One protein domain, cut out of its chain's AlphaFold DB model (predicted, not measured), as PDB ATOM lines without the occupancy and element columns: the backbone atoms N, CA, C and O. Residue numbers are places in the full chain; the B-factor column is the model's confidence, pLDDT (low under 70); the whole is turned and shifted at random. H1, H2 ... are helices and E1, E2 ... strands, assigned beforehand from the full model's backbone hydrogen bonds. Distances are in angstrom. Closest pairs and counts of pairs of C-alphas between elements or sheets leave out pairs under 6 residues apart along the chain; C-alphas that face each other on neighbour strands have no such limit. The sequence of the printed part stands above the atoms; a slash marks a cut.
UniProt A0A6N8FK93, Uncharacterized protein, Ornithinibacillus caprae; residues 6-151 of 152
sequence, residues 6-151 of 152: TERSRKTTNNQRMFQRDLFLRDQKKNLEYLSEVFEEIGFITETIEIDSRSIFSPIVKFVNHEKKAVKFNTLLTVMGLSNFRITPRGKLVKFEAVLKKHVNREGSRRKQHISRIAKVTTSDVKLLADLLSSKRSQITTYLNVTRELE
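AT A GLANCE: This is residues 6 to 151 of the 152 residues of an uncharacterized protein of Ornithinibacillus caprae (UniProt A0A6N8FK93). Two long arms, the helix H1 and the twisted hairpin of E4 and E5, reach in different directions from a small, loosely built body. In that body H3 and the hairpin of E1 and E2 pack by the later part of H1, with H2 by E3 and H4 at the end far from residue 6; residues 6 to 20 of H1 stick out. The printed part has 146 residues, of mixed class, with four named helices and five strands in the order H1 E1 E2 H2 E3 E4 E5 H3 H4; the sheets E3-E4-E5 and E1-E2 are antiparallel. It is loose, with a radius of gyration of the C-alphas of 19.7 A, and flat, spanning 66 by 56 by 25 A.

IN THESE COORDINATES: H1, residues 6 to 41, begins at C-alpha 6 (-53.213, -22.573, -43.525) and is 53.0 A long. E1 is residues 45 to 51, E2 59 to 64, H2 67 to 79 and E3 85 to 87. E4, residues 93 to 104, measures 32.8 A and E5, 110 to 119, 25.0 A. H3 is residues 123 to 135; H4, 137 to 149, ends at C-alpha 149 (5.125, -52.373, -31.136).

HOW THE PARTS SIT: H1 touches H3 with residues 28 to 38 alone, at a steep tilt of 45 degrees, the same way; the closest C-alphas, of Asn 31 and Ala 130, are 5.2 A apart. In the hairpin E1 and E2, N 60 and O 50 are 2.9 A apart. H2 only grazes the sheet E3-E4-E5; the closest C-alphas of H2 and E3, Asn 74 and Arg 86, are 5.6 A apart. E3, E4 and E5 form a meander, each strand the antiparallel neighbour of the one before, with N 94 and O 86 at 2.8 A and N 99 and O 115 at 2.8 A. H4 is close to but not clearly touching H2, with C-alphas 76 and 140 7.8 A apart. Every O i to N i+4 pair is within hydrogen-bond range in H1, H3 and H4, and 8 of 9 in H2.

THE WHOLE: The C-alphas farthest apart, of Thr 6 and Leu 150, are 67.6 A apart. The printed part has no cut and no long link. Its mean pLDDT is 72.7, and residues 6 to 22 and 42 to 68 are among those under 70.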
ATOM      1  N   THR A   6     -53.405 -21.346 -44.305       64.75
ATOM      2  CA  THR A   6     -53.213 -22.573 -43.525       64.75
ATOM      3  C   THR A   6     -52.428 -23.640 -44.294       64.75
ATOM      4  O   THR A   6     -51.549 -24.291 -43.729       64.75
ATOM      5  N   GLU A   7     -52.685 -23.808 -45.594       64.44
ATOM      6  CA  GLU A   7     -51.940 -24.741 -46.451       64.44
ATOM      7  C   GLU A   7     -50.513 -24.267 -46.723       64.44
ATOM      8  O   GLU A   7     -49.581 -25.075 -46.687       64.44
ATOM      9  N   ARG A   8     -50.320 -22.958 -46.946       61.38
ATOM     10  CA  ARG A   8     -48.979 -22.373 -47.097       61.38
ATOM     11  C   ARG A   8     -48.165 -22.592 -45.825       61.38
ATOM     12  O   ARG A   8     -47.072 -23.135 -45.927       61.38
ATOM     13  N   SER A   9     -48.737 -22.294 -44.656       61.44
ATOM     14  CA  SER A   9     -48.086 -22.473 -43.348       61.44
ATOM     15  C   SER A   9     -47.733 -23.932 -43.051       61.44
ATOM     16  O   SER A   9     -46.624 -24.223 -42.615       61.44
ATOM     17  N   ARG A  10     -48.630 -24.886 -43.348       59.78
ATOM     18  CA  ARG A  10     -48.327 -26.326 -43.212       59.78
ATOM     19  C   ARG A  10     -47.164 -26.753 -44.110       59.78
ATOM     20  O   ARG A  10     -46.326 -27.544 -43.679       59.78
ATOM     21  N   LYS A  11     -47.083 -26.223 -45.334       63.59
ATOM     22  CA  LYS A  11     -45.994 -26.522 -46.272       63.59
ATOM     23  C   LYS A  11     -44.656 -25.940 -45.804       63.59
ATOM     24  O   LYS A  11     -43.657 -26.651 -45.860       63.59
ATOM     25  N   THR A  12     -44.621 -24.707 -45.297       61.31
ATOM     26  CA  THR A  12     -43.395 -24.111 -44.733       61.31
ATOM     27  C   THR A  12     -42.895 -24.895 -43.525       61.31
ATOM     28  O   THR A  12     -41.713 -25.232 -43.474       61.31
ATOM     29  N   THR A  13     -43.784 -25.276 -42.604       63.94
ATOM     30  CA  THR A  13     -43.420 -26.080 -41.426       63.94
ATOM     31  C   THR A  13     -42.916 -27.472 -41.814       63.94
ATOM     32  O   THR A  13     -41.932 -27.953 -41.252       63.94
ATOM     33  N   ASN A  14     -43.538 -28.123 -42.802       65.00
ATOM     34  CA  ASN A  14     -43.064 -29.413 -43.309       65.00
ATOM     35  C   ASN A  14     -41.690 -29.299 -43.981       65.00
ATOM     36  O   ASN A  14     -40.824 -30.134 -43.729       65.00
ATOM     37  N   ASN A  15     -41.457 -28.250 -44.772       66.31
ATOM     38  CA  ASN A  15     -40.165 -28.017 -45.417       66.31
ATOM     39  C   ASN A  15     -39.051 -27.734 -44.394       66.31
ATOM     40  O   ASN A  15     -37.954 -28.271 -44.527       66.31
ATOM     41  N   GLN A  16     -39.334 -26.957 -43.344       63.97
ATOM     42  CA  GLN A  16     -38.382 -26.714 -42.251       63.97
ATOM     43  C   GLN A  16     -38.031 -28.001 -41.496       63.97
ATOM     44  O   GLN A  16     -36.859 -28.253 -41.222       63.97
ATOM     45  N   ARG A  17     -39.025 -28.851 -41.205       63.44
ATOM     46  CA  ARG A  17     -38.799 -30.157 -40.565       63.44
ATOM     47  C   ARG A  17     -37.968 -31.097 -41.437       63.44
ATOM     48  O   ARG A  17     -37.086 -31.769 -40.911       63.44
ATOM     49  N   MET A  18     -38.222 -31.143 -42.749       64.81
ATOM     50  CA  MET A  18     -37.405 -31.940 -43.671       64.81
ATOM     51  C   MET A  18     -35.960 -31.437 -43.724       64.81
ATOM     52  O   MET A  18     -35.042 -32.234 -43.578       64.81
ATOM     53  N   PHE A  19     -35.750 -30.123 -43.827       68.38
ATOM     54  CA  PHE A  19     -34.407 -29.542 -43.857       68.38
ATOM     55  C   PHE A  19     -33.608 -29.830 -42.575       68.38
ATOM     56  O   PHE A  19     -32.449 -30.230 -42.640       68.38
ATOM     57  N   GLN A  20     -34.236 -29.691 -41.402       66.00
ATOM     58  CA  GLN A  20     -33.609 -30.047 -40.124       66.00
ATOM     59  C   GLN A  20     -33.261 -31.537 -40.046       66.00
ATOM     60  O   GLN A  20     -32.201 -31.896 -39.535       66.00
ATOM     61  N   ARG A  21     -34.129 -32.406 -40.580       68.12
ATOM     62  CA  ARG A  21     -33.878 -33.847 -40.656       68.12
ATOM     63  C   ARG A  21     -32.672 -34.161 -41.536       68.12
ATOM     64  O   ARG A  21     -31.818 -34.941 -41.129       68.12
ATOM     65  N   ASP A  22     -32.590 -33.550 -42.710       69.19
ATOM     66  CA  ASP A  22     -31.506 -33.795 -43.661       69.19
ATOM     67  C   ASP A  22     -30.161 -33.284 -43.133       69.19
ATOM     68  O   ASP A  22     -29.148 -33.970 -43.268       69.19
ATOM     69  N   LEU A  23     -30.152 -32.120 -42.474       70.06
ATOM     70  CA  LEU A  23     -28.958 -31.586 -41.815       70.06
ATOM     71  C   LEU A  23     -28.480 -32.525 -40.700       70.06
ATOM     72  O   LEU A  23     -27.312 -32.903 -40.658       70.06
ATOM     73  N   PHE A  24     -29.403 -32.975 -39.851       69.19
ATOM     74  CA  PHE A  24     -29.106 -33.915 -38.777       69.19
ATOM     75  C   PHE A  24     -28.544 -35.245 -39.302       69.19
ATOM     76  O   PHE A  24     -27.570 -35.761 -38.759       69.19
ATOM     77  N   LEU A  25     -29.121 -35.795 -40.373       69.00
ATOM     78  CA  LEU A  25     -28.639 -37.034 -40.987       69.00
ATOM     79  C   LEU A  25     -27.236 -36.875 -41.586       69.00
ATOM     80  O   LEU A  25     -26.421 -37.789 -41.455       69.00
ATOM     81  N   ARG A  26     -26.930 -35.726 -42.203       72.88
ATOM     82  CA  ARG A  26     -25.579 -35.422 -42.703       72.88
ATOM     83  C   ARG A  26     -24.555 -35.367 -41.575       72.88
ATOM     84  O   ARG A  26     -23.514 -36.010 -41.683       72.88
ATOM     85  N   ASP A  27     -24.865 -34.660 -40.491       70.69
ATOM     86  CA  ASP A  27     -23.968 -34.554 -39.335       70.69
ATOM     87  C   ASP A  27     -23.731 -35.916 -38.678       70.69
ATOM     88  O   ASP A  27     -22.602 -36.264 -38.336       70.69
ATOM     89  N   GLN A  28     -24.782 -36.731 -38.546       69.25
ATOM     90  CA  GLN A  28     -24.647 -38.094 -38.035       69.25
ATOM     91  C   GLN A  28     -23.767 -38.952 -38.944       69.25
ATOM     92  O   GLN A  28     -22.890 -39.648 -38.440       69.25
ATOM     93  N   LYS A  29     -23.942 -38.873 -40.267       71.25
ATOM     94  CA  LYS A  29     -23.104 -39.612 -41.218       71.25
ATOM     95  C   LYS A  29     -21.623 -39.252 -41.065       71.25
ATOM     96  O   LYS A  29     -20.798 -40.151 -40.967       71.25
ATOM     97  N   LYS A  30     -21.302 -37.962 -40.936       73.19
ATOM     98  CA  LYS A  30     -19.926 -37.491 -40.720       73.19
ATOM     99  C   LYS A  30     -19.323 -38.020 -39.411       73.19
ATOM    100  O   LYS A  30     -18.191 -38.486 -39.390       73.19
ATOM    101  N   ASN A  31     -20.085 -38.001 -38.317       72.06
ATOM    102  CA  ASN A  31     -19.626 -38.542 -37.029       72.06
ATOM    103  C   ASN A  31     -19.364 -40.054 -37.093       72.06
ATOM    104  O   ASN A  31     -18.445 -40.567 -36.456       72.06
ATOM    105  N   LEU A  32     -20.181 -40.767 -37.862       71.12
ATOM    106  CA  LEU A  32     -20.044 -42.199 -38.084       71.12
ATOM    107  C   LEU A  32     -18.842 -42.543 -38.969       71.12
ATOM    108  O   LEU A  32     -18.167 -43.530 -38.692       71.12
ATOM    109  N   GLU A  33     -18.549 -41.725 -39.980       72.88
ATOM    110  CA  GLU A  33     -17.334 -41.839 -40.798       72.88
ATOM    111  C   GLU A  33     -16.078 -41.695 -39.928       72.88
ATOM    112  O   GLU A  33     -15.209 -42.557 -39.977       72.88
ATOM    113  N   TYR A  34     -16.019 -40.711 -39.025       71.50
ATOM    114  CA  TYR A  34     -14.880 -40.596 -38.102       71.50
ATOM    115  C   TYR A  34     -14.757 -41.765 -37.133       71.50
ATOM    116  O   TYR A  34     -13.651 -42.223 -36.852       71.50
ATOM    117  N   LEU A  35     -15.883 -42.260 -36.612       72.75
ATOM    118  CA  LEU A  35     -15.864 -43.480 -35.812       72.75
ATOM    119  C   LEU A  35     -15.271 -44.627 -36.631       72.75
ATOM    120  O   LEU A  35     -14.382 -45.311 -36.136       72.75
ATOM    121  N   SER A  36     -15.713 -44.792 -37.880       73.56
ATOM    122  CA  SER A  36     -15.176 -45.778 -38.821       73.56
ATOM    123  C   SER A  36     -13.665 -45.647 -39.010       73.56
ATOM    124  O   SER A  36     -12.978 -46.653 -38.897       73.56
ATOM    125  N   GLU A  37     -13.135 -44.437 -39.208       74.38
ATOM    126  CA  GLU A  37     -11.685 -44.204 -39.345       74.38
ATOM    127  C   GLU A  37     -10.909 -44.697 -38.115       74.38
ATOM    128  O   GLU A  37      -9.940 -45.443 -38.239       74.38
ATOM    129  N   VAL A  38     -11.362 -44.350 -36.906       71.31
ATOM    130  CA  VAL A  38     -10.724 -44.810 -35.659       71.31
ATOM    131  C   VAL A  38     -10.807 -46.332 -35.530       71.31
ATOM    132  O   VAL A  38      -9.885 -46.975 -35.029       71.31
ATOM    133  N   PHE A  39     -11.908 -46.929 -35.984       71.25
ATOM    134  CA  PHE A  39     -12.061 -48.377 -36.012       71.25
ATOM    135  C   PHE A  39     -11.090 -49.034 -36.985       71.25
ATOM    136  O   PHE A  39     -10.420 -49.989 -36.592       71.25
ATOM    137  N   GLU A  40     -10.960 -48.507 -38.196       73.25
ATOM    138  CA  GLU A  40      -9.997 -48.977 -39.191       73.25
ATOM    139  C   GLU A  40      -8.556 -48.877 -38.680       73.25
ATOM    140  O   GLU A  40      -7.808 -49.849 -38.795       73.25
ATOM    141  N   GLU A  41      -8.183 -47.777 -38.014       72.00
ATOM    142  CA  GLU A  41      -6.863 -47.602 -37.380       72.00
ATOM    143  C   GLU A  41      -6.579 -48.683 -36.311       72.00
ATOM    144  O   GLU A  41      -5.440 -49.112 -36.123       72.00
ATOM    145  N   ILE A  42      -7.620 -49.192 -35.642       68.00
ATOM    146  CA  ILE A  42      -7.546 -50.278 -34.642       68.00
ATOM    147  C   ILE A  42      -7.663 -51.667 -35.303       68.00
ATOM    148  O   ILE A  42      -7.491 -52.710 -34.662       68.00
ATOM    149  N   GLY A  43      -7.929 -51.701 -36.608       64.94
ATOM    150  CA  GLY A  43      -8.098 -52.900 -37.418       64.94
ATOM    151  C   GLY A  43      -9.516 -53.472 -37.404       64.94
ATOM    152  O   GLY A  43      -9.709 -54.609 -37.837       64.94
ATOM    153  N   PHE A  44     -10.511 -52.762 -36.883       67.25
ATOM    154  CA  PHE A  44     -11.912 -53.116 -37.097       67.25
ATOM    155  C   PHE A  44     -12.331 -52.800 -38.530       67.25
ATOM    156  O   PHE A  44     -11.945 -51.778 -39.080       67.25
ATOM    157  N   ILE A  45     -13.169 -53.661 -39.106       63.41
ATOM    158  CA  ILE A  45     -13.857 -53.364 -40.363       63.41
ATOM    159  C   ILE A  45     -15.303 -53.028 -40.003       63.41
ATOM    160  O   ILE A  45     -15.990 -53.797 -39.325       63.41
ATOM    161  N   THR A  46     -15.772 -51.864 -40.412       62.06
ATOM    162  CA  THR A  46     -17.151 -51.390 -40.263       62.06
ATOM    163  C   THR A  46     -18.011 -51.988 -41.377       62.06
ATOM    164  O   THR A  46     -17.956 -51.548 -42.517       62.06
ATOM    165  N   GLU A  47     -18.816 -53.013 -41.071       54.47
ATOM    166  CA  GLU A  47     -19.704 -53.637 -42.076       54.47
ATOM    167  C   GLU A  47     -20.929 -52.779 -42.367       54.47
ATOM    168  O   GLU A  47     -21.410 -52.721 -43.496       54.47
ATOM    169  N   THR A  48     -21.526 -52.201 -41.323       58.25
ATOM    170  CA  THR A  48     -22.795 -51.495 -41.480       58.25
ATOM    171  C   THR A  48     -22.998 -50.497 -40.360       58.25
ATOM    172  O   THR A  48     -22.983 -50.826 -39.167       58.25
ATOM    173  N   ILE A  49     -23.233 -49.258 -40.769       56.78
ATOM    174  CA  ILE A  49     -23.686 -48.197 -39.893       56.78
ATOM    175  C   ILE A  49     -25.038 -47.739 -40.423       56.78
ATOM    176  O   ILE A  49     -25.117 -47.042 -41.433       56.78
ATOM    177  N   GLU A  50     -26.108 -48.156 -39.755       56.88
ATOM    178  CA  GLU A  50     -27.469 -47.826 -40.165       56.88
ATOM    179  C   GLU A  50     -28.078 -46.833 -39.183       56.88
ATOM    180  O   GLU A  50     -28.247 -47.101 -37.991       56.88
ATOM    181  N   ILE A  51     -28.449 -45.666 -39.703       56.66
ATOM    182  CA  ILE A  51     -29.408 -44.803 -39.023       56.66
ATOM    183  C   ILE A  51     -30.777 -45.322 -39.440       56.66
ATOM    184  O   ILE A  51     -31.204 -45.103 -40.575       56.66
ATOM    185  N   ASP A  52     -31.464 -46.025 -38.539       56.12
ATOM    186  CA  ASP A  52     -32.853 -46.394 -38.783       56.12
ATOM    187  C   ASP A  52     -33.649 -45.106 -39.027       56.12
ATOM    188  O   ASP A  52     -33.835 -44.278 -38.135       56.12
ATOM    189  N   SER A  53     -34.119 -44.921 -40.258       51.47
ATOM    190  CA  SER A  53     -34.882 -43.737 -40.654       51.47
ATOM    191  C   SER A  53     -36.192 -43.568 -39.870       51.47
ATOM    192  O   SER A  53     -36.730 -42.458 -39.834       51.47
ATOM    193  N   ARG A  54     -36.694 -44.635 -39.225       54.94
ATOM    194  CA  ARG A  54     -37.848 -44.624 -38.307       54.94
ATOM    195  C   ARG A  54     -37.450 -44.294 -36.869       54.94
ATOM    196  O   ARG A  54     -38.284 -43.836 -36.094       54.94
ATOM    197  N   SER A  55     -36.180 -44.483 -36.527       55.22
ATOM    198  CA  SER A  55     -35.580 -44.194 -35.228       55.22
ATOM    199  C   SER A  55     -34.331 -43.329 -35.420       55.22
ATOM    200  O   SER A  55     -33.230 -43.686 -34.999       55.22
ATOM    201  N   ILE A  56     -34.535 -42.148 -36.015       54.06
ATOM    202  CA  ILE A  56     -33.502 -41.129 -36.285       54.06
ATOM    203  C   ILE A  56     -32.678 -40.806 -35.021       54.06
ATOM    204  O   ILE A  56     -31.539 -40.375 -35.115       54.06
ATOM    205  N   PHE A  57     -33.227 -41.073 -33.834       54.91
ATOM    206  CA  PHE A  57     -32.613 -40.840 -32.527       54.91
ATOM    207  C   PHE A  57     -31.771 -42.009 -31.976       54.91
ATOM    208  O   PHE A  57     -31.271 -41.921 -30.853       54.91
ATOM    209  N   SER A  58     -31.623 -43.127 -32.694       56.75
ATOM    210  CA  SER A  58     -30.848 -44.287 -32.221       56.75
ATOM    211  C   SER A  58     -30.139 -44.998 -33.376       56.75
ATOM    212  O   SER A  58     -30.714 -45.910 -33.973       56.75
ATOM    213  N   PRO A  59     -28.899 -44.597 -33.699       61.22
ATOM    214  CA  PRO A  59     -28.111 -45.257 -34.726       61.22
ATOM    215  C   PRO A  59     -27.740 -46.675 -34.280       61.22
ATOM    216  O   PRO A  59     -27.406 -46.915 -33.116       61.22
ATOM    217  N   ILE A  60     -27.786 -47.623 -35.213       63.59
ATOM    218  CA  ILE A  60     -27.282 -48.979 -35.009       63.59
ATOM    219  C   ILE A  60     -25.907 -49.044 -35.662       63.59
ATOM    220  O   ILE A  60     -25.775 -49.003 -36.882       63.59
ATOM    221  N   VAL A  61     -24.876 -49.160 -34.828       63.28
ATOM    222  CA  VAL A  61     -23.492 -49.291 -35.288       63.28
ATOM    223  C   VAL A  61     -23.039 -50.730 -35.053       63.28
ATOM    224  O   VAL A  61     -23.054 -51.195 -33.905       63.28
ATOM    225  N   LYS A  62     -22.694 -51.447 -36.131       67.25
ATOM    226  CA  LYS A  62     -22.247 -52.845 -36.084       67.25
ATOM    227  C   LYS A  62     -20.873 -53.002 -36.749       67.25
ATOM    228  O   LYS A  62     -20.681 -52.633 -37.902       67.25
ATOM    229  N   PHE A  63     -19.939 -53.611 -36.021       67.56
ATOM    230  CA  PHE A  63     -18.554 -53.836 -36.447       67.56
ATOM    231  C   PHE A  63     -18.251 -55.320 -36.716       67.56
ATOM    232  O   PHE A  63     -18.697 -56.211 -35.979       67.56
ATOM    233  N   VAL A  64     -17.434 -55.594 -37.733       57.00
ATOM    234  CA  VAL A  64     -16.893 -56.927 -38.053       57.00
ATOM    235  C   VAL A  64     -15.601 -57.153 -37.290       57.00
ATOM    236  O   VAL A  64     -14.810 -56.230 -37.108       57.00
ATOM    237  N   ASN A  65     -15.349 -58.414 -36.937       59.19
ATOM    238  CA  ASN A  65     -14.071 -58.886 -36.405       59.19
ATOM    239  C   ASN A  65     -13.814 -58.424 -34.955       59.19
ATOM    240  O   ASN A  65     -13.020 -57.528 -34.681       59.19
ATOM    241  N   HIS A  66     -14.552 -59.015 -34.012       62.59
ATOM    242  CA  HIS A  66     -14.923 -58.314 -32.782       62.59
ATOM    243  C   HIS A  66     -14.304 -58.823 -31.477       62.59
ATOM    244  O   HIS A  66     -14.201 -58.023 -30.560       62.59
ATOM    245  N   GLU A  67     -13.853 -60.069 -31.321       62.00
ATOM    246  CA  GLU A  67     -13.495 -60.531 -29.963       62.00
ATOM    247  C   GLU A  67     -12.204 -59.907 -29.414       62.00
ATOM    248  O   GLU A  67     -12.246 -59.181 -28.422       62.00
ATOM    249  N   LYS A  68     -11.055 -60.107 -30.075       65.25
ATOM    250  CA  LYS A  68      -9.774 -59.533 -29.608       65.25
ATOM    251  C   LYS A  68      -9.704 -58.013 -29.796       65.25
ATOM    252  O   LYS A  68      -9.173 -57.299 -28.949       65.25
ATOM    253  N   LYS A  69     -10.297 -57.496 -30.875       70.38
ATOM    254  CA  LYS A  69     -10.274 -56.062 -31.195       70.38
ATOM    255  C   LYS A  69     -11.228 -55.253 -30.304       70.38
ATOM    256  O   LYS A  69     -10.886 -54.132 -29.931       70.38
ATOM    257  N   ALA A  70     -12.359 -55.821 -29.853       73.62
ATOM    258  CA  ALA A  70     -13.239 -55.132 -28.895       73.62
ATOM    259  C   ALA A  70     -12.565 -54.925 -27.553       73.62
ATOM    260  O   ALA A  70     -12.799 -53.895 -26.933       73.62
ATOM    261  N   VAL A  71     -11.694 -55.838 -27.122       78.25
ATOM    262  CA  VAL A  71     -10.888 -55.616 -25.919       78.25
ATOM    263  C   VAL A  71     -10.003 -54.383 -26.103       78.25
ATOM    264  O   VAL A  71     -10.105 -53.465 -25.296       78.25
ATOM    265  N   LYS A  72      -9.233 -54.298 -27.196       76.56
ATOM    266  CA  LYS A  72      -8.336 -53.158 -27.475       76.56
ATOM    267  C   LYS A  72      -9.083 -51.820 -27.524       76.56
ATOM    268  O   LYS A  72      -8.662 -50.860 -26.881       76.56
ATOM    269  N   PHE A  73     -10.232 -51.769 -28.199       76.69
ATOM    270  CA  PHE A  73     -11.055 -50.556 -28.243       76.69
ATOM    271  C   PHE A  73     -11.701 -50.216 -26.896       76.69
ATOM    272  O   PHE A  73     -11.718 -49.058 -26.494       76.69
ATOM    273  N   ASN A  74     -12.203 -51.207 -26.157       83.00
ATOM    274  CA  ASN A  74     -12.766 -50.975 -24.827       83.00
ATOM    275  C   ASN A  74     -11.696 -50.479 -23.842       83.00
ATOM    276  O   ASN A  74     -11.995 -49.644 -22.985       83.00
ATOM    277  N   THR A  75     -10.455 -50.948 -23.977       82.00
ATOM    278  CA  THR A  75      -9.305 -50.418 -23.241       82.00
ATOM    279  C   THR A  75      -9.047 -48.966 -23.627       82.00
ATOM    280  O   THR A  75      -8.959 -48.127 -22.736       82.00
ATOM    281  N   LEU A  76      -9.025 -48.637 -24.924       80.06
ATOM    282  CA  LEU A  76      -8.873 -47.256 -25.395       80.06
ATOM    283  C   LEU A  76      -9.967 -46.334 -24.825       80.06
ATOM    284  O   LEU A  76      -9.654 -45.288 -24.262       80.06
ATOM    285  N   LEU A  77     -11.239 -46.738 -24.905       82.81
ATOM    286  CA  LEU A  77     -12.353 -45.998 -24.303       82.81
ATOM    287  C   LEU A  77     -12.148 -45.791 -22.800       82.81
ATOM    288  O   LEU A  77     -12.382 -44.697 -22.297       82.81
ATOM    289  N   THR A  78     -11.667 -46.809 -22.084       84.19
ATOM    290  CA  THR A  78     -11.384 -46.710 -20.646       84.19
ATOM    291  C   THR A  78     -10.263 -45.709 -20.356       84.19
ATOM    292  O   THR A  78     -10.427 -44.867 -19.476       84.19
ATOM    293  N   VAL A  79      -9.167 -45.745 -21.121       80.06
ATOM    294  CA  VAL A  79      -8.038 -44.801 -21.004       80.06
ATOM    295  C   VAL A  79      -8.490 -43.360 -21.263       80.06
ATOM    296  O   VAL A  79      -8.039 -42.441 -20.588       80.06
ATOM    297  N   MET A  80      -9.434 -43.158 -22.182       76.69
ATOM    298  CA  MET A  80     -10.021 -41.843 -22.469       76.69
ATOM    299  C   MET A  80     -11.116 -41.413 -21.477       76.69
ATOM    300  O   MET A  80     -11.718 -40.357 -21.661       76.69
ATOM    301  N   GLY A  81     -11.410 -42.208 -20.442       82.19
ATOM    302  CA  GLY A  81     -12.463 -41.910 -19.462       82.19
ATOM    303  C   GLY A  81     -13.893 -42.164 -19.960       82.19
ATOM    304  O   GLY A  81     -14.855 -41.759 -19.314       82.19
ATOM    305  N   LEU A  82     -14.050 -42.867 -21.081       83.94
ATOM    306  CA  LEU A  82     -15.317 -43.205 -21.742       83.94
ATOM    307  C   LEU A  82     -15.747 -44.649 -21.454       83.94
ATOM    308  O   LEU A  82     -16.289 -45.342 -22.313       83.94
ATOM    309  N   SER A  83     -15.518 -45.117 -20.225       84.06
ATOM    310  CA  SER A  83     -15.834 -46.483 -19.771       84.06
ATOM    311  C   SER A  83     -17.336 -46.792 -19.725       84.06
ATOM    312  O   SER A  83     -17.743 -47.952 -19.636       84.06
ATOM    313  N   ASN A  84     -18.170 -45.754 -19.812       87.94
ATOM    314  CA  ASN A  84     -19.608 -45.872 -20.004       87.94
ATOM    315  C   ASN A  84     -19.977 -46.326 -21.425       87.94
ATOM    316  O   ASN A  84     -21.106 -46.758 -21.630       87.94
ATOM    317  N   PHE A  85     -19.064 -46.275 -22.392       87.94
ATOM    318  CA  PHE A  85     -19.257 -46.832 -23.726       87.94
ATOM    319  C   PHE A  85     -18.476 -48.127 -23.889       87.94
ATOM    320  O   PHE A  85     -17.416 -48.328 -23.295       87.94
ATOM    321  N   ARG A  86     -19.018 -49.045 -24.687       85.06
ATOM    322  CA  ARG A  86     -18.371 -50.334 -24.915       85.06
ATOM    323  C   ARG A  86     -18.820 -50.960 -26.216       85.06
ATOM    324  O   ARG A  86     -19.981 -50.848 -26.601       85.06
ATOM    325  N   ILE A  87     -17.916 -51.684 -26.854       80.25
ATOM    326  CA  ILE A  87     -18.244 -52.588 -27.947       80.25
ATOM    327  C   ILE A  87     -18.451 -53.978 -27.373       80.25
ATOM    328  O   ILE A  87     -17.593 -54.532 -26.682       80.25
ATOM    329  N   THR A  88     -19.626 -54.529 -27.650       78.88
ATOM    330  CA  THR A  88     -19.956 -55.916 -27.328       78.88
ATOM    331  C   THR A  88     -19.140 -56.881 -28.192       78.88
ATOM    332  O   THR A  88     -18.761 -56.523 -29.307       78.88
ATOM    333  N   PRO A  89     -18.964 -58.146 -27.771       70.94
ATOM    334  CA  PRO A  89     -18.311 -59.160 -28.596       70.94
ATOM    335  C   PRO A  89     -18.973 -59.391 -29.954       70.94
ATOM    336  O   PRO A  89     -18.361 -60.005 -30.798       70.94
ATOM    337  N   ARG A  90     -20.203 -58.909 -30.194       72.06
ATOM    338  CA  ARG A  90     -20.879 -58.956 -31.506       72.06
ATOM    339  C   ARG A  90     -20.706 -57.673 -32.330       72.06
ATOM    340  O   ARG A  90     -21.459 -57.445 -33.273       72.06
ATOM    341  N   GLY A  91     -19.794 -56.794 -31.921       71.00
ATOM    342  CA  GLY A  91     -19.509 -55.541 -32.608       71.00
ATOM    343  C   GLY A  91     -20.585 -54.465 -32.452       71.00
ATOM    344  O   GLY A  91     -20.613 -53.544 -33.251       71.00
ATOM    345  N   LYS A  92     -21.496 -54.549 -31.474       78.06
ATOM    346  CA  LYS A  92     -22.458 -53.460 -31.208       78.06
ATOM    347  C   LYS A  92     -21.896 -52.472 -30.199       78.06
ATOM    348  O   LYS A  92     -21.492 -52.911 -29.119       78.06
ATOM    349  N   LEU A  93     -21.950 -51.178 -30.515       79.56
ATOM    350  CA  LEU A  93     -21.702 -50.110 -29.548       79.56
ATOM    351  C   LEU A  93     -22.885 -50.011 -28.575       79.56
ATOM    352  O   LEU A  93     -24.044 -49.939 -28.988       79.56
ATOM    353  N   VAL A  94     -22.595 -50.020 -27.279       84.25
ATOM    354  CA  VAL A  94     -23.576 -49.886 -26.200       84.25
ATOM    355  C   VAL A  94     -23.123 -48.838 -25.194       84.25
ATOM    356  O   VAL A  94     -21.928 -48.581 -25.042       84.25
ATOM    357  N   LYS A  95     -24.095 -48.263 -24.486       89.06
ATOM    358  CA  LYS A  95     -23.871 -47.338 -23.379       89.06
ATOM    359  C   LYS A  95     -24.308 -47.984 -22.070       89.06
ATOM    360  O   LYS A  95     -25.333 -48.660 -22.023       89.06
ATOM    361  N   PHE A  96     -23.553 -47.763 -21.009       87.81
ATOM    362  CA  PHE A  96     -23.887 -48.140 -19.647       87.81
ATOM    363  C   PHE A  96     -24.322 -46.902 -18.874       87.81
ATOM    364  O   PHE A  96     -23.611 -45.900 -18.822       87.81
ATOM    365  N   GLU A  97     -25.493 -46.987 -18.255       85.25
ATOM    366  CA  GLU A  97     -26.042 -45.931 -17.411       85.25
ATOM    367  C   GLU A  97     -26.252 -46.460 -15.997       85.25
ATOM    368  O   GLU A  97     -26.741 -47.577 -15.800       85.25
ATOM    369  N   ALA A  98     -25.881 -45.653 -15.004       81.75
ATOM    370  CA  ALA A  98     -26.151 -45.957 -13.609       81.75
ATOM    371  C   ALA A  98     -27.599 -45.569 -13.291       81.75
ATOM    372  O   ALA A  98     -27.963 -44.395 -13.312       81.75
ATOM    373  N   VAL A  99     -28.436 -46.557 -12.986       82.25
ATOM    374  CA  VAL A  99     -29.850 -46.358 -12.670       82.25
ATOM    375  C   VAL A  99     -30.105 -46.746 -11.222       82.25
ATOM    376  O   VAL A  99     -29.648 -47.783 -10.740       82.25
ATOM    377  N   LEU A 100     -30.870 -45.917 -10.517       83.12
ATOM    378  CA  LEU A 100     -31.319 -46.216  -9.164       83.12
ATOM    379  C   LEU A 100     -32.519 -47.170  -9.221       83.12
ATOM    380  O   LEU A 100     -33.639 -46.759  -9.530       83.12
ATOM    381  N   LYS A 101     -32.310 -48.446  -8.897       80.00
ATOM    382  CA  LYS A 101     -33.390 -49.430  -8.805       80.00
ATOM    383  C   LYS A 101     -33.921 -49.493  -7.379       80.00
ATOM    384  O   LYS A 101     -33.172 -49.687  -6.420       80.00
ATOM    385  N   LYS A 102     -35.235 -49.318  -7.240       82.19
ATOM    386  CA  LYS A 102     -35.955 -49.526  -5.980       82.19
ATOM    387  C   LYS A 102     -36.420 -50.978  -5.924       82.19
ATOM    388  O   LYS A 102     -37.142 -51.423  -6.811       82.19
ATOM    389  N   HIS A 103     -36.012 -51.689  -4.885       75.88
ATOM    390  CA  HIS A 103     -36.527 -53.004  -4.533       75.88
ATOM    391  C   HIS A 103     -37.429 -52.873  -3.307       75.88
ATOM    392  O   HIS A 103     -37.096 -52.158  -2.359       75.88
ATOM    393  N   VAL A 104     -38.578 -53.542  -3.353       77.94
ATOM    394  CA  VAL A 104     -39.491 -53.677  -2.216       77.94
ATOM    395  C   VAL A 104     -39.578 -55.161  -1.901       77.94
ATOM    396  O   VAL A 104     -39.916 -55.959  -2.776       77.94
ATOM    397  N   ASN A 105     -39.209 -55.529  -0.681       78.00
ATOM    398  CA  ASN A 105     -39.252 -56.914  -0.225       78.00
ATOM    399  C   ASN A 105     -40.700 -57.292   0.138       78.00
ATOM    400  O   ASN A 105     -41.535 -56.410   0.342       78.00
ATOM    401  N   ARG A 106     -41.003 -58.593   0.279       71.56
ATOM    402  CA  ARG A 106     -42.344 -59.068   0.692       71.56
ATOM    403  C   ARG A 106     -42.804 -58.506   2.050       71.56
ATOM    404  O   ARG A 106     -43.997 -58.366   2.262       71.56
ATOM    405  N   GLU A 107     -41.864 -58.113   2.909       78.75
ATOM    406  CA  GLU A 107     -42.095 -57.491   4.226       78.75
ATOM    407  C   GLU A 107     -42.250 -55.953   4.170       78.75
ATOM    408  O   GLU A 107     -42.303 -55.289   5.198       78.75
ATOM    409  N   GLY A 108     -42.271 -55.343   2.978       75.69
ATOM    410  CA  GLY A 108     -42.447 -53.893   2.808       75.69
ATOM    411  C   GLY A 108     -41.174 -53.047   2.965       75.69
ATOM    412  O   GLY A 108     -41.196 -51.850   2.670       75.69
ATOM    413  N   SER A 109     -40.042 -53.652   3.345       75.81
ATOM    414  CA  SER A 109     -38.743 -52.968   3.401       75.81
ATOM    415  C   SER A 109     -38.297 -52.491   2.012       75.81
ATOM    416  O   SER A 109     -38.317 -53.250   1.037       75.81
ATOM    417  N   ARG A 110     -37.909 -51.210   1.914       78.94
ATOM    418  CA  ARG A 110     -37.505 -50.545   0.664       78.94
ATOM    419  C   ARG A 110     -35.990 -50.391   0.618       78.94
ATOM    420  O   ARG A 110     -35.424 -49.623   1.390       78.94
ATOM    421  N   ARG A 111     -35.335 -51.029  -0.354       77.75
ATOM    422  CA  ARG A 111     -33.897 -50.868  -0.616       77.75
ATOM    423  C   ARG A 111     -33.680 -50.166  -1.954       77.75
ATOM    424  O   ARG A 111     -34.281 -50.529  -2.963       77.75
ATOM    425  N   LYS A 112     -32.808 -49.159  -1.973       81.81
ATOM    426  CA  LYS A 112     -32.323 -48.517  -3.203       81.81
ATOM    427  C   LYS A 112     -30.949 -49.088  -3.535       81.81
ATOM    428  O   LYS A 112     -30.097 -49.169  -2.656       81.81
ATOM    429  N   GLN A 113     -30.744 -49.493  -4.781       78.62
ATOM    430  CA  GLN A 113     -29.454 -49.963  -5.280       78.62
ATOM    431  C   GLN A 113     -29.125 -49.241  -6.581       78.62
ATOM    432  O   GLN A 113     -29.992 -49.089  -7.443       78.62
ATOM    433  N   HIS A 114     -27.877 -48.802  -6.722       80.31
ATOM    434  CA  HIS A 114     -27.360 -48.367  -8.012       80.31
ATOM    435  C   HIS A 114     -27.020 -49.607  -8.832       80.31
ATOM    436  O   HIS A 114     -26.259 -50.460  -8.381       80.31
ATOM    437  N   ILE A 115     -27.609 -49.714 -10.019       80.81
ATOM    438  CA  ILE A 115     -27.309 -50.777 -10.973       80.81
ATOM    439  C   ILE A 115     -26.828 -50.167 -12.282       80.81
ATOM    440  O   ILE A 115     -27.332 -49.130 -12.713       80.81
ATOM    441  N   SER A 116     -25.888 -50.832 -12.943       80.69
ATOM    442  CA  SER A 116     -25.522 -50.498 -14.317       80.69
ATOM    443  C   SER A 116     -26.512 -51.157 -15.271       80.69
ATOM    444  O   SER A 116     -26.736 -52.367 -15.211       80.69
ATOM    445  N   ARG A 117     -27.112 -50.373 -16.164       84.44
ATOM    446  CA  ARG A 117     -28.023 -50.847 -17.208       84.44
ATOM    447  C   ARG A 117     -27.434 -50.548 -18.581       84.44
ATOM    448  O   ARG A 117     -26.902 -49.467 -18.801       84.44
ATOM    449  N   ILE A 118     -27.599 -51.485 -19.516       84.12
ATOM    450  CA  ILE A 118     -27.342 -51.229 -20.936       84.12
ATOM    451  C   ILE A 118     -28.456 -50.331 -21.489       84.12
ATOM    452  O   ILE A 118     -29.636 -50.703 -21.481       84.12
ATOM    453  N   ALA A 119     -28.068 -49.156 -21.964       81.69
ATOM    454  CA  ALA A 119     -28.900 -48.197 -22.666       81.69
ATOM    455  C   ALA A 119     -28.601 -48.226 -24.171       81.69
ATOM    456  O   ALA A 119     -27.525 -48.644 -24.618       81.69
ATOM    457  N   LYS A 120     -29.580 -47.783 -24.966       75.19
ATOM    458  CA  LYS A 120     -29.367 -47.552 -26.396       75.19
ATOM    459  C   LYS A 120     -28.455 -46.342 -26.562       75.19
ATOM    460  O   LYS A 120     -28.633 -45.342 -25.874       75.19
ATOM    461  N   VAL A 121     -27.512 -46.443 -27.490       79.75
ATOM    462  CA  VAL A 121     -26.676 -45.311 -27.885       79.75
ATOM    463  C   VAL A 121     -27.554 -44.317 -28.632       79.75
ATOM    464  O   VAL A 121     -28.260 -44.684 -29.574       79.75
ATOM    465  N   THR A 122     -27.539 -43.068 -28.185       77.94
ATOM    466  CA  THR A 122     -28.243 -41.978 -28.855       77.94
ATOM    467  C   THR A 122     -27.337 -41.302 -29.876       77.94
ATOM    468  O   THR A 122     -26.115 -41.436 -29.865       77.94
ATOM    469  N   THR A 123     -27.928 -40.507 -30.753       70.44
ATOM    470  CA  THR A 123     -27.187 -39.668 -31.704       70.44
ATOM    471  C   THR A 123     -26.281 -38.636 -31.038       70.44
ATOM    472  O   THR A 123     -25.231 -38.297 -31.582       70.44
ATOM    473  N   SER A 124     -26.665 -38.140 -29.860       78.56
ATOM    474  CA  SER A 124     -25.826 -37.232 -29.073       78.56
ATOM    475  C   SER A 124     -24.616 -37.956 -28.492       78.56
ATOM    476  O   SER A 124     -23.530 -37.388 -28.465       78.56
ATOM    477  N   ASP A 125     -24.781 -39.217 -28.086       80.81
ATOM    478  CA  ASP A 125     -23.668 -40.047 -27.624       80.81
ATOM    479  C   ASP A 125     -22.675 -40.333 -28.764       80.81
ATOM    480  O   ASP A 125     -21.467 -40.237 -28.566       80.81
ATOM    481  N   VAL A 126     -23.175 -40.633 -29.970       76.56
ATOM    482  CA  VAL A 126     -22.336 -40.814 -31.169       76.56
ATOM    483  C   VAL A 126     -21.565 -39.543 -31.500       76.56
ATOM    484  O   VAL A 126     -20.369 -39.615 -31.767       76.56
ATOM    485  N   LYS A 127     -22.227 -38.382 -31.449       77.44
ATOM    486  CA  LYS A 127     -21.569 -37.092 -31.671       77.44
ATOM    487  C   LYS A 127     -20.484 -36.829 -30.628       77.44
ATOM    488  O   LYS A 127     -19.367 -36.507 -30.999       77.44
ATOM    489  N   LEU A 128     -20.794 -37.026 -29.346       83.19
ATOM    490  CA  LEU A 128     -19.825 -36.868 -28.262       83.19
ATOM    491  C   LEU A 128     -18.600 -37.764 -28.476       83.19
ATOM    492  O   LEU A 128     -17.472 -37.300 -28.339       83.19
ATOM    493  N   LEU A 129     -18.817 -39.035 -28.824       80.50
ATOM    494  CA  LEU A 129     -17.733 -39.965 -29.123       80.50
ATOM    495  C   LEU A 129     -16.902 -39.489 -30.315       80.50
ATOM    496  O   LEU A 129     -15.682 -39.452 -30.210       80.50
ATOM    497  N   ALA A 130     -17.537 -39.090 -31.415       78.56
ATOM    498  CA  ALA A 130     -16.836 -38.597 -32.597       78.56
ATOM    499  C   ALA A 130     -16.018 -37.330 -32.301       78.56
ATOM    500  O   ALA A 130     -14.842 -37.276 -32.653       78.56
ATOM    501  N   ASP A 131     -16.595 -36.350 -31.601       82.25
ATOM    502  CA  ASP A 131     -15.925 -35.097 -31.236       82.25
ATOM    503  C   ASP A 131     -14.714 -35.360 -30.322       82.25
ATOM    504  O   ASP A 131     -13.629 -34.812 -30.533       82.25
ATOM    505  N   LEU A 132     -14.866 -36.243 -29.328       81.06
ATOM    506  CA  LEU A 132     -13.783 -36.606 -28.410       81.06
ATOM    507  C   LEU A 132     -12.672 -37.383 -29.109       81.06
ATOM    508  O   LEU A 132     -11.498 -37.066 -28.925       81.06
ATOM    509  N   LEU A 133     -13.027 -38.373 -29.926       77.31
ATOM    510  CA  LEU A 133     -12.053 -39.151 -30.685       77.31
ATOM    511  C   LEU A 133     -11.318 -38.271 -31.700       77.31
ATOM    512  O   LEU A 133     -10.102 -38.380 -31.828       77.31
ATOM    513  N   SER A 134     -12.021 -37.343 -32.351       78.94
ATOM    514  CA  SER A 134     -11.424 -36.359 -33.256       78.94
ATOM    515  C   SER A 134     -10.437 -35.449 -32.521       78.94
ATOM    516  O   SER A 134      -9.276 -35.335 -32.915       78.94
ATOM    517  N   SER A 135     -10.849 -34.879 -31.384       82.69
ATOM    518  CA  SER A 135      -9.992 -34.032 -30.544       82.69
ATOM    519  C   SER A 135      -8.753 -34.772 -30.023       82.69
ATOM    520  O   SER A 135      -7.711 -34.157 -29.788       82.69
ATOM    521  N   LYS A 136      -8.850 -36.092 -29.849       78.69
ATOM    522  CA  LYS A 136      -7.794 -36.945 -29.295       78.69
ATOM    523  C   LYS A 136      -7.078 -37.793 -30.341       78.69
ATOM    524  O   LYS A 136      -6.242 -38.609 -29.958       78.69
ATOM    525  N   ARG A 137      -7.318 -37.561 -31.637       78.00
ATOM    526  CA  ARG A 137      -6.810 -38.395 -32.738       78.00
ATOM    527  C   ARG A 137      -5.313 -38.670 -32.637       78.00
ATOM    528  O   ARG A 137      -4.914 -39.822 -32.599       78.00
ATOM    529  N   SER A 138      -4.493 -37.629 -32.488       77.50
ATOM    530  CA  SER A 138      -3.035 -37.791 -32.378       77.50
ATOM    531  C   SER A 138      -2.621 -38.664 -31.186       77.50
ATOM    532  O   SER A 138      -1.750 -39.515 -31.335       77.50
ATOM    533  N   GLN A 139      -3.278 -38.514 -30.030       78.69
ATOM    534  CA  GLN A 139      -2.993 -39.326 -28.840       78.69
ATOM    535  C   GLN A 139      -3.397 -40.788 -29.053       78.69
ATOM    536  O   GLN A 139      -2.668 -41.693 -28.651       78.69
ATOM    537  N   ILE A 140      -4.535 -41.013 -29.718       77.31
ATOM    538  CA  ILE A 140      -5.022 -42.345 -30.087       77.31
ATOM    539  C   ILE A 140      -4.030 -43.014 -31.040       77.31
ATOM    540  O   ILE A 140      -3.579 -44.118 -30.753       77.31
ATOM    541  N   THR A 141      -3.626 -42.340 -32.118       77.06
ATOM    542  CA  THR A 141      -2.673 -42.880 -33.095       77.06
ATOM    543  C   THR A 141      -1.338 -43.235 -32.435       77.06
ATOM    544  O   THR A 141      -0.824 -44.331 -32.642       77.06
ATOM    545  N   THR A 142      -0.797 -42.366 -31.573       80.38
ATOM    546  CA  THR A 142       0.429 -42.664 -30.815       80.38
ATOM    547  C   THR A 142       0.251 -43.878 -29.903       80.38
ATOM    548  O   THR A 142       1.085 -44.780 -29.926       80.38
ATOM    549  N   TYR A 143      -0.839 -43.944 -29.132       79.19
ATOM    550  CA  TYR A 143      -1.129 -45.088 -28.262       79.19
ATOM    551  C   TYR A 143      -1.246 -46.400 -29.052       79.19
ATOM    552  O   TYR A 143      -0.721 -47.432 -28.630       79.19
ATOM    553  N   LEU A 144      -1.909 -46.373 -30.209       75.94
ATOM    554  CA  LEU A 144      -2.075 -47.544 -31.068       75.94
ATOM    555  C   LEU A 144      -0.758 -48.000 -31.693       75.94
ATOM    556  O   LEU A 144      -0.517 -49.203 -31.757       75.94
ATOM    557  N   ASN A 145       0.110 -47.070 -32.087       77.25
ATOM    558  CA  ASN A 145       1.439 -47.397 -32.601       77.25
ATOM    559  C   ASN A 145       2.307 -48.052 -31.520       77.25
ATOM    560  O   ASN A 145       2.823 -49.142 -31.742       77.25
ATOM    561  N   VAL A 146       2.366 -47.466 -30.320       77.88
ATOM    562  CA  VAL A 146       3.121 -48.036 -29.189       77.88
ATOM    563  C   VAL A 146       2.579 -49.412 -28.801       77.88
ATOM    564  O   VAL A 146       3.337 -50.361 -28.627       77.88
ATOM    565  N   THR A 147       1.258 -49.569 -28.694       71.31
ATOM    566  CA  THR A 147       0.673 -50.880 -28.361       71.31
ATOM    567  C   THR A 147       0.859 -51.917 -29.461       71.31
ATOM    568  O   THR A 147       0.894 -53.102 -29.156       71.31
ATOM    569  N   ARG A 148       0.989 -51.512 -30.729       71.44
ATOM    570  CA  ARG A 148       1.333 -52.419 -31.831       71.44
ATOM    571  C   ARG A 148       2.788 -52.886 -31.760       71.44
ATOM    572  O   ARG A 148       3.048 -54.041 -32.067       71.44
ATOM    573  N   GLU A 149       3.711 -52.021 -31.347       64.94
ATOM    574  CA  GLU A 149       5.125 -52.373 -31.136       64.94
ATOM    575  C   GLU A 149       5.322 -53.325 -29.947       64.94
ATOM    576  O   GLU A 149       6.199 -54.180 -29.986       64.94
ATOM    577  N   LEU A 150       4.475 -53.220 -28.918       62.41
ATOM    578  CA  LEU A 150       4.497 -54.081 -27.728       62.41
ATOM    579  C   LEU A 150       3.798 -55.444 -27.917       62.41
ATOM    580  O   LEU A 150       3.849 -56.280 -27.019       62.41
ATOM    581  N   GLU A 151       3.105 -55.656 -29.039       58.75
ATOM    582  CA  GLU A 151       2.438 -56.923 -29.392       58.75
ATOM    583  C   GLU A 151       3.350 -57.872 -30.216       58.75
ATOM    584  O   GLU A 151       2.861 -58.889 -30.717       58.75
TER     585      GLU A 151